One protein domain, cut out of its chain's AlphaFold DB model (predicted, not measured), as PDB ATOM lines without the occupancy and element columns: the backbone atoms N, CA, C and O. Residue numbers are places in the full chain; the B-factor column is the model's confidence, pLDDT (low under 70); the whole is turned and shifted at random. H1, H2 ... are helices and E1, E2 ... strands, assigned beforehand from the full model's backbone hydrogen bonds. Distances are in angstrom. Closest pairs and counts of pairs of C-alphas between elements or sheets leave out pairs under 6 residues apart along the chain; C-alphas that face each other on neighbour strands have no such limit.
ATOM      1  N   LEU A 305     161.236 222.681 166.526       61.09
ATOM      2  CA  LEU A 305     161.528 222.288 167.899       61.09
ATOM      3  C   LEU A 305     162.925 222.791 168.289       61.09
ATOM      4  O   LEU A 305     163.775 223.028 167.429       61.09
ATOM      5  N   GLY A 306     163.144 222.990 169.590       59.38
ATOM      6  CA  GLY A 306     164.437 223.431 170.116       59.38
ATOM      7  C   GLY A 306     165.541 222.382 169.936       59.38
ATOM      8  O   GLY A 306     165.315 221.308 169.382       59.38
ATOM      9  N   VAL A 307     166.732 222.673 170.469       67.81
ATOM     10  CA  VAL A 307     167.919 221.791 170.383       67.81
ATOM     11  C   VAL A 307     167.682 220.357 170.879       67.81
ATOM     12  O   VAL A 307     168.403 219.452 170.471       67.81
ATOM     13  N   ASP A 308     166.655 220.153 171.704       76.56
ATOM     14  CA  ASP A 308     166.263 218.869 172.284       76.56
ATOM     15  C   ASP A 308     165.222 218.078 171.465       76.56
ATOM     16  O   ASP A 308     164.825 216.999 171.888       76.56
ATOM     17  N   ASN A 309     164.747 218.595 170.322       82.38
ATOM     18  CA  ASN A 309     163.700 217.994 169.471       82.38
ATOM     19  C   ASN A 309     162.353 217.691 170.171       82.38
ATOM     20  O   ASN A 309     161.568 216.871 169.687       82.38
ATOM     21  N   VAL A 310     162.053 218.371 171.284       85.75
ATOM     22  CA  VAL A 310     160.836 218.147 172.083       85.75
ATOM     23  C   VAL A 310     159.750 219.188 171.797       85.75
ATOM     24  O   VAL A 310     160.022 220.388 171.734       85.75
ATOM     25  N   PHE A 311     158.498 218.738 171.709       87.44
ATOM     26  CA  PHE A 311     157.297 219.561 171.867       87.44
ATOM     27  C   PHE A 311     156.503 219.091 173.091       87.44
ATOM     28  O   PHE A 311     156.372 217.889 173.302       87.44
ATOM     29  N   ILE A 312     155.975 220.012 173.904       84.12
ATOM     30  CA  ILE A 312     155.349 219.673 175.193       84.12
ATOM     31  C   ILE A 312     153.973 220.324 175.320       84.12
ATOM     32  O   ILE A 312     153.844 221.547 175.268       84.12
ATOM     33  N   PHE A 313     152.959 219.497 175.570       85.06
ATOM     34  CA  PHE A 313     151.666 219.912 176.102       85.06
ATOM     35  C   PHE A 313     151.598 219.569 177.597       85.06
ATOM     36  O   PHE A 313     151.828 218.428 177.991       85.06
ATOM     37  N   GLY A 314     151.240 220.539 178.435       81.00
ATOM     38  CA  GLY A 314     151.102 220.342 179.879       81.00
ATOM     39  C   GLY A 314     150.455 221.549 180.557       81.00
ATOM     40  O   GLY A 314     150.369 222.625 179.966       81.00
ATOM     41  N   ASN A 315     149.980 221.371 181.792       72.88
ATOM     42  CA  ASN A 315     149.192 222.375 182.524       72.88
ATOM     43  C   ASN A 315     149.989 223.074 183.649       72.88
ATOM     44  O   ASN A 315     149.414 223.495 184.653       72.88
ATOM     45  N   ALA A 316     151.316 223.150 183.513       64.81
ATOM     46  CA  ALA A 316     152.212 223.765 184.493       64.81
ATOM     47  C   ALA A 316     152.802 225.094 183.992       64.81
ATOM     48  O   ALA A 316     152.720 225.441 182.814       64.81
ATOM     49  N   LEU A 317     153.425 225.840 184.906       60.69
ATOM     50  CA  LEU A 317     154.106 227.097 184.593       60.69
ATOM     51  C   LEU A 317     155.326 226.855 183.690       60.69
ATOM     52  O   LEU A 317     156.132 225.963 183.948       60.69
ATOM     53  N   SER A 318     155.518 227.726 182.696       64.94
ATOM     54  CA  SER A 318     156.619 227.685 181.713       64.94
ATOM     55  C   SER A 318     158.030 227.877 182.290       64.94
ATOM     56  O   SER A 318     159.002 227.915 181.542       64.94
ATOM     57  N   SER A 319     158.155 228.016 183.611       68.12
ATOM     58  CA  SER A 319     159.411 228.171 184.346       68.12
ATOM     59  C   SER A 319     159.962 226.863 184.930       68.12
ATOM     60  O   SER A 319     160.961 226.917 185.643       68.12
ATOM     61  N   ARG A 320     159.301 225.717 184.711       70.12
ATOM     62  CA  ARG A 320     159.737 224.403 185.214       70.12
ATOM     63  C   ARG A 320     160.241 223.502 184.090       70.12
ATOM     64  O   ARG A 320     159.802 223.614 182.946       70.12
ATOM     65  N   GLN A 321     161.165 222.614 184.440       72.56
ATOM     66  CA  GLN A 321     161.704 221.602 183.540       72.56
ATOM     67  C   GLN A 321     160.791 220.370 183.577       72.56
ATOM     68  O   GLN A 321     160.362 219.949 184.644       72.56
ATOM     69  N   TRP A 322     160.478 219.796 182.416       81.06
ATOM     70  CA  TRP A 322     159.604 218.617 182.307       81.06
ATOM     71  C   TRP A 322     160.379 217.285 182.295       81.06
ATOM     72  O   TRP A 322     159.795 216.240 182.045       81.06
ATOM     73  N   ASP A 323     161.700 217.335 182.504       83.56
ATOM     74  CA  ASP A 323     162.646 216.207 182.580       83.56
ATOM     75  C   ASP A 323     162.578 215.148 181.458       83.56
ATOM     76  O   ASP A 323     163.145 214.064 181.584       83.56
ATOM     77  N   THR A 324     162.005 215.494 180.301       84.50
ATOM     78  CA  THR A 324     161.868 214.646 179.095       84.50
ATOM     79  C   THR A 324     163.188 214.162 178.481       84.50
ATOM     80  O   THR A 324     163.177 213.416 177.501       84.50
ATOM     81  N   GLY A 325     164.328 214.636 178.993       85.00
ATOM     82  CA  GLY A 325     165.632 214.511 178.354       85.00
ATOM     83  C   GLY A 325     165.723 215.262 177.020       85.00
ATOM     84  O   GLY A 325     164.779 215.923 176.580       85.00
ATOM     85  N   SER A 326     166.886 215.134 176.382       88.19
ATOM     86  CA  SER A 326     167.131 215.587 175.012       88.19
ATOM     87  C   SER A 326     166.837 214.434 174.051       88.19
ATOM     88  O   SER A 326     167.352 213.331 174.257       88.19
ATOM     89  N   GLN A 327     165.999 214.652 173.038       90.25
ATOM     90  CA  GLN A 327     165.534 213.605 172.127       90.25
ATOM     91  C   GLN A 327     166.313 213.623 170.808       90.25
ATOM     92  O   GLN A 327     166.599 214.674 170.234       90.25
ATOM     93  N   THR A 328     166.662 212.441 170.293       91.44
ATOM     94  CA  THR A 328     167.367 212.295 169.003       91.44
ATOM     95  C   THR A 328     166.439 212.364 167.793       91.44
ATOM     96  O   THR A 328     166.913 212.496 166.667       91.44
ATOM     97  N   ASN A 329     165.130 212.266 168.022       90.75
ATOM     98  CA  ASN A 329     164.064 212.300 167.029       90.75
ATOM     99  C   ASN A 329     163.009 213.338 167.457       90.75
ATOM    100  O   ASN A 329     162.929 213.642 168.646       90.75
ATOM    101  N   PRO A 330     162.177 213.864 166.541       90.75
ATOM    102  CA  PRO A 330     161.060 214.728 166.912       90.75
ATOM    103  C   PRO A 330     160.054 213.979 167.794       90.75
ATOM    104  O   PRO A 330     159.465 212.986 167.351       90.75
ATOM    105  N   THR A 331     159.839 214.478 169.014       91.44
ATOM    106  CA  THR A 331     158.930 213.878 170.001       91.44
ATOM    107  C   THR A 331     157.950 214.908 170.551       91.44
ATOM    108  O   THR A 331     158.339 215.976 171.022       91.44
ATOM    109  N   VAL A 332     156.663 214.563 170.546       92.12
ATOM    110  CA  VAL A 332     155.601 215.297 171.243       92.12
ATOM    111  C   VAL A 332     155.299 214.581 172.557       92.12
ATOM    112  O   VAL A 332     154.930 213.414 172.514       92.12
ATOM    113  N   PHE A 333     155.395 215.266 173.695       90.69
ATOM    114  CA  PHE A 333     154.918 214.786 174.999       90.69
ATOM    115  C   PHE A 333     153.614 215.486 175.390       90.69
ATOM    116  O   PHE A 333     153.458 216.691 175.176       90.69
ATOM    117  N   ILE A 334     152.707 214.747 176.030       90.06
ATOM    118  CA  ILE A 334     151.529 215.281 176.717       90.06
ATOM    119  C   ILE A 334     151.530 214.780 178.164       90.06
ATOM    120  O   ILE A 334     151.425 213.579 178.416       90.06
ATOM    121  N   PHE A 335     151.627 215.714 179.108       87.62
ATOM    122  CA  PHE A 335     151.625 215.453 180.548       87.62
ATOM    123  C   PHE A 335     150.226 215.619 181.151       87.62
ATOM    124  O   PHE A 335     149.502 216.558 180.804       87.62
ATOM    125  N   SER A 336     149.859 214.756 182.104       80.56
ATOM    126  CA  SER A 336     148.631 214.913 182.905       80.56
ATOM    127  C   SER A 336     148.806 215.848 184.106       80.56
ATOM    128  O   SER A 336     147.831 216.449 184.563       80.56
ATOM    129  N   GLY A 337     150.032 215.980 184.617       73.25
ATOM    130  CA  GLY A 337     150.342 216.770 185.806       73.25
ATOM    131  C   GLY A 337     150.188 218.288 185.624       73.25
ATOM    132  O   GLY A 337     150.531 218.864 184.590       73.25
ATOM    133  N   THR A 338     149.729 218.961 186.683       69.62
ATOM    134  CA  THR A 338     149.812 220.430 186.832       69.62
ATOM    135  C   THR A 338     151.174 220.904 187.350       69.62
ATOM    136  O   THR A 338     151.424 222.106 187.407       69.62
ATOM    137  N   ASP A 339     152.035 219.976 187.773       74.19
ATOM    138  CA  ASP A 339     153.358 220.246 188.333       74.19
ATOM    139  C   ASP A 339     154.332 219.099 187.970       74.19
ATOM    140  O   ASP A 339     154.209 218.011 188.548       74.19
ATOM    141  N   PRO A 340     155.271 219.295 187.017       67.44
ATOM    142  CA  PRO A 340     156.222 218.254 186.626       67.44
ATOM    143  C   PRO A 340     157.121 217.815 187.780       67.44
ATOM    144  O   PRO A 340     157.385 216.627 187.907       67.44
ATOM    145  N   ASP A 341     157.517 218.716 188.683       70.94
ATOM    146  CA  ASP A 341     158.511 218.425 189.730       70.94
ATOM    147  C   ASP A 341     158.016 217.371 190.749       70.94
ATOM    148  O   ASP A 341     158.790 216.877 191.570       70.94
ATOM    149  N   THR A 342     156.720 217.030 190.712       74.56
ATOM    150  CA  THR A 342     156.096 215.981 191.538       74.56
ATOM    151  C   THR A 342     155.729 214.696 190.790       74.56
ATOM    152  O   THR A 342     155.461 213.694 191.449       74.56
ATOM    153  N   ALA A 343     155.690 214.720 189.452       73.12
ATOM    154  CA  ALA A 343     155.176 213.635 188.608       73.12
ATOM    155  C   ALA A 343     155.717 213.731 187.161       73.12
ATOM    156  O   ALA A 343     154.966 213.685 186.186       73.12
ATOM    157  N   ASN A 344     157.033 213.907 187.010       78.44
ATOM    158  CA  ASN A 344     157.707 214.065 185.712       78.44
ATOM    159  C   ASN A 344     157.716 212.780 184.856       78.44
ATOM    160  O   ASN A 344     158.106 212.826 183.691       78.44
ATOM    161  N   ASP A 345     157.240 211.653 185.388       85.19
ATOM    162  CA  ASP A 345     156.992 210.417 184.649       85.19
ATOM    163  C   ASP A 345     155.507 210.191 184.272       85.19
ATOM    164  O   ASP A 345     155.204 209.232 183.564       85.19
ATOM    165  N   GLU A 346     154.572 211.086 184.626       87.44
ATOM    166  CA  GLU A 346     153.156 210.993 184.218       87.44
ATOM    167  C   GLU A 346     152.869 211.683 182.863       87.44
ATOM    168  O   GLU A 346     152.258 212.756 182.775       87.44
ATOM    169  N   TRP A 347     153.300 211.033 181.779       90.12
ATOM    170  CA  TRP A 347     153.105 211.486 180.394       90.12
ATOM    171  C   TRP A 347     152.781 210.346 179.418       90.12
ATOM    172  O   TRP A 347     153.042 209.173 179.689       90.12
ATOM    173  N   TRP A 348     152.269 210.714 178.240       91.94
ATOM    174  CA  TRP A 348     152.385 209.919 177.011       91.94
ATOM    175  C   TRP A 348     153.090 210.724 175.916       91.94
ATOM    176  O   TRP A 348     153.070 211.956 175.939       91.94
ATOM    177  N   SER A 349     153.742 210.043 174.976       93.06
ATOM    178  CA  SER A 349     154.479 210.674 173.883       93.06
ATOM    179  C   SER A 349     154.179 210.041 172.525       93.06
ATOM    180  O   SER A 349     153.717 208.901 172.443       93.06
ATOM    181  N   ILE A 350     154.445 210.790 171.452       93.69
ATOM    182  CA  ILE A 350     154.589 210.262 170.091       93.69
ATOM    183  C   ILE A 350     155.927 210.734 169.522       93.69
ATOM    184  O   ILE A 350     156.194 211.936 169.475       93.69
ATOM    185  N   THR A 351     156.730 209.785 169.044       92.56
ATOM    186  CA  THR A 351     158.038 209.996 168.405       92.56
ATOM    187  C   THR A 351     158.008 209.437 166.983       92.56
ATOM    188  O   THR A 351     157.397 208.396 166.748       92.56
ATOM    189  N   HIS A 352     158.689 210.081 166.031       89.50
ATOM    190  CA  HIS A 352     158.865 209.537 164.677       89.50
ATOM    191  C   HIS A 352     160.352 209.345 164.350       89.50
ATOM    192  O   HIS A 352     161.068 210.320 164.122       89.50
ATOM    193  N   ASP A 353     160.821 208.096 164.292       87.69
ATOM    194  CA  ASP A 353     162.256 207.756 164.208       87.69
ATOM    195  C   ASP A 353     162.837 207.716 162.777       87.69
ATOM    196  O   ASP A 353     163.916 207.174 162.540       87.69
ATOM    197  N   GLN A 354     162.115 208.329 161.832       88.25
ATOM    198  CA  GLN A 354     162.247 208.244 160.366       88.25
ATOM    199  C   GLN A 354     161.607 207.001 159.730       88.25
ATOM    200  O   GLN A 354     161.251 207.080 158.554       88.25
ATOM    201  N   THR A 355     161.426 205.899 160.466       85.88
ATOM    202  CA  THR A 355     160.834 204.652 159.943       85.88
ATOM    203  C   THR A 355     159.441 204.410 160.514       85.88
ATOM    204  O   THR A 355     158.504 204.159 159.756       85.88
ATOM    205  N   ASP A 356     159.314 204.516 161.833       82.94
ATOM    206  CA  ASP A 356     158.141 204.129 162.602       82.94
ATOM    207  C   ASP A 356     157.615 205.295 163.458       82.94
ATOM    208  O   ASP A 356     158.354 206.173 163.916       82.94
ATOM    209  N   ALA A 357     156.299 205.288 163.688       84.56
ATOM    210  CA  ALA A 357     155.636 206.157 164.654       84.56
ATOM    211  C   ALA A 357     155.493 205.401 165.982       84.56
ATOM    212  O   ALA A 357     154.669 204.493 166.111       84.56
ATOM    213  N   LEU A 358     156.314 205.771 166.959       85.56
ATOM    214  CA  LEU A 358     156.339 205.184 168.293       85.56
ATOM    215  C   LEU A 358     155.386 205.969 169.199       85.56
ATOM    216  O   LEU A 358     155.428 207.198 169.206       85.56
ATOM    217  N   MET A 359     154.547 205.272 169.969       91.19
ATOM    218  CA  MET A 359     153.739 205.868 171.036       91.19
ATOM    219  C   MET A 359     154.134 205.231 172.366       91.19
ATOM    220  O   MET A 359     154.014 204.017 172.528       91.19
ATOM    221  N   GLU A 360     154.589 206.051 173.309       89.31
ATOM    222  CA  GLU A 360     155.083 205.610 174.615       89.31
ATOM    223  C   GLU A 360     154.308 206.297 175.747       89.31
ATOM    224  O   GLU A 360     153.570 207.262 175.534       89.31
ATOM    225  N   TRP A 361     154.461 205.789 176.965       90.56
ATOM    226  CA  TRP A 361     153.952 206.407 178.186       90.56
ATOM    227  C   TRP A 361     154.873 206.070 179.358       90.56
ATOM    228  O   TRP A 361     155.566 205.051 179.331       90.56
ATOM    229  N   GLY A 362     154.902 206.947 180.361       88.31
ATOM    230  CA  GLY A 362     155.738 206.783 181.549       88.31
ATOM    231  C   GLY A 362     155.077 205.935 182.645       88.31
ATOM    232  O   GLY A 362     154.555 204.852 182.385       88.31
ATOM    233  N   SER A 363     155.114 206.410 183.891       84.75
ATOM    234  CA  SER A 363     154.595 205.701 185.075       84.75
ATOM    235  C   SER A 363     153.068 205.550 185.089       84.75
ATOM    236  O   SER A 363     152.539 204.609 185.690       84.75
ATOM    237  N   GLY A 364     152.361 206.469 184.427       78.94
ATOM    238  CA  GLY A 364     150.905 206.500 184.330       78.94
ATOM    239  C   GLY A 364     150.306 205.380 183.467       78.94
ATOM    240  O   GLY A 364     150.984 204.678 182.721       78.94
ATOM    241  N   LEU A 365     148.981 205.223 183.537       75.06
ATOM    242  CA  LEU A 365     148.247 204.242 182.733       75.06
ATOM    243  C   LEU A 365     147.696 204.876 181.449       75.06
ATOM    244  O   LEU A 365     146.765 205.683 181.508       75.06
ATOM    245  N   LEU A 366     148.185 204.442 180.281       79.44
ATOM    246  CA  LEU A 366     147.566 204.778 178.995       79.44
ATOM    247  C   LEU A 366     146.169 204.138 178.888       79.44
ATOM    248  O   LEU A 366     146.013 202.960 178.565       79.44
TER     249      LEU A 366
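This is residues 305 to 366 of the 588 residues of an uncharacterized protein of Candidatus Scalindua sp (UniProt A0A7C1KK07). What shape is this? With little regular structure, it is one twisted four-stranded sheet, residues 314 to 330 looping over one face and tiny H1 beyond one end. What builds it? The 62 printed residues hold E1, E2, H1, E3 and E4, mostly strand; the mixed sheet's order is E1 E2 E3 E4. It is compact, radius of gyration of the C-alphas 11.4 A, spanning 33 by 27 by 14 A.

What comes first? E1, residues 310 to 313, begins at C-alpha (160.836, 218.147, 172.083). What follows? E2 is 331 to 335, H1 340 to 343, E3 347 to 352, 16.9 A long. E4, 357 to 361, ends at C-alpha (153.952, 206.407, 178.186).

How do strands pair? E1 and E2 are parallel, N 311 and O 331 2.9 A apart. E2 and E3 are antiparallel, N 334 and O 348 2.8 A apart. Hairpin E3 and E4 has N 349 and O 360 2.8 A apart. And H1? It is not on the sheet and too short for O i to N i+4 pairs.

How large? The farthest C-alphas, 317 and 355, are 34.0 A apart; there is no cut. What is uncertain? Residues 305 to 307, 316 to 319, 338 and 340 have pLDDT under 70. Which link is long? E1 to E2 is.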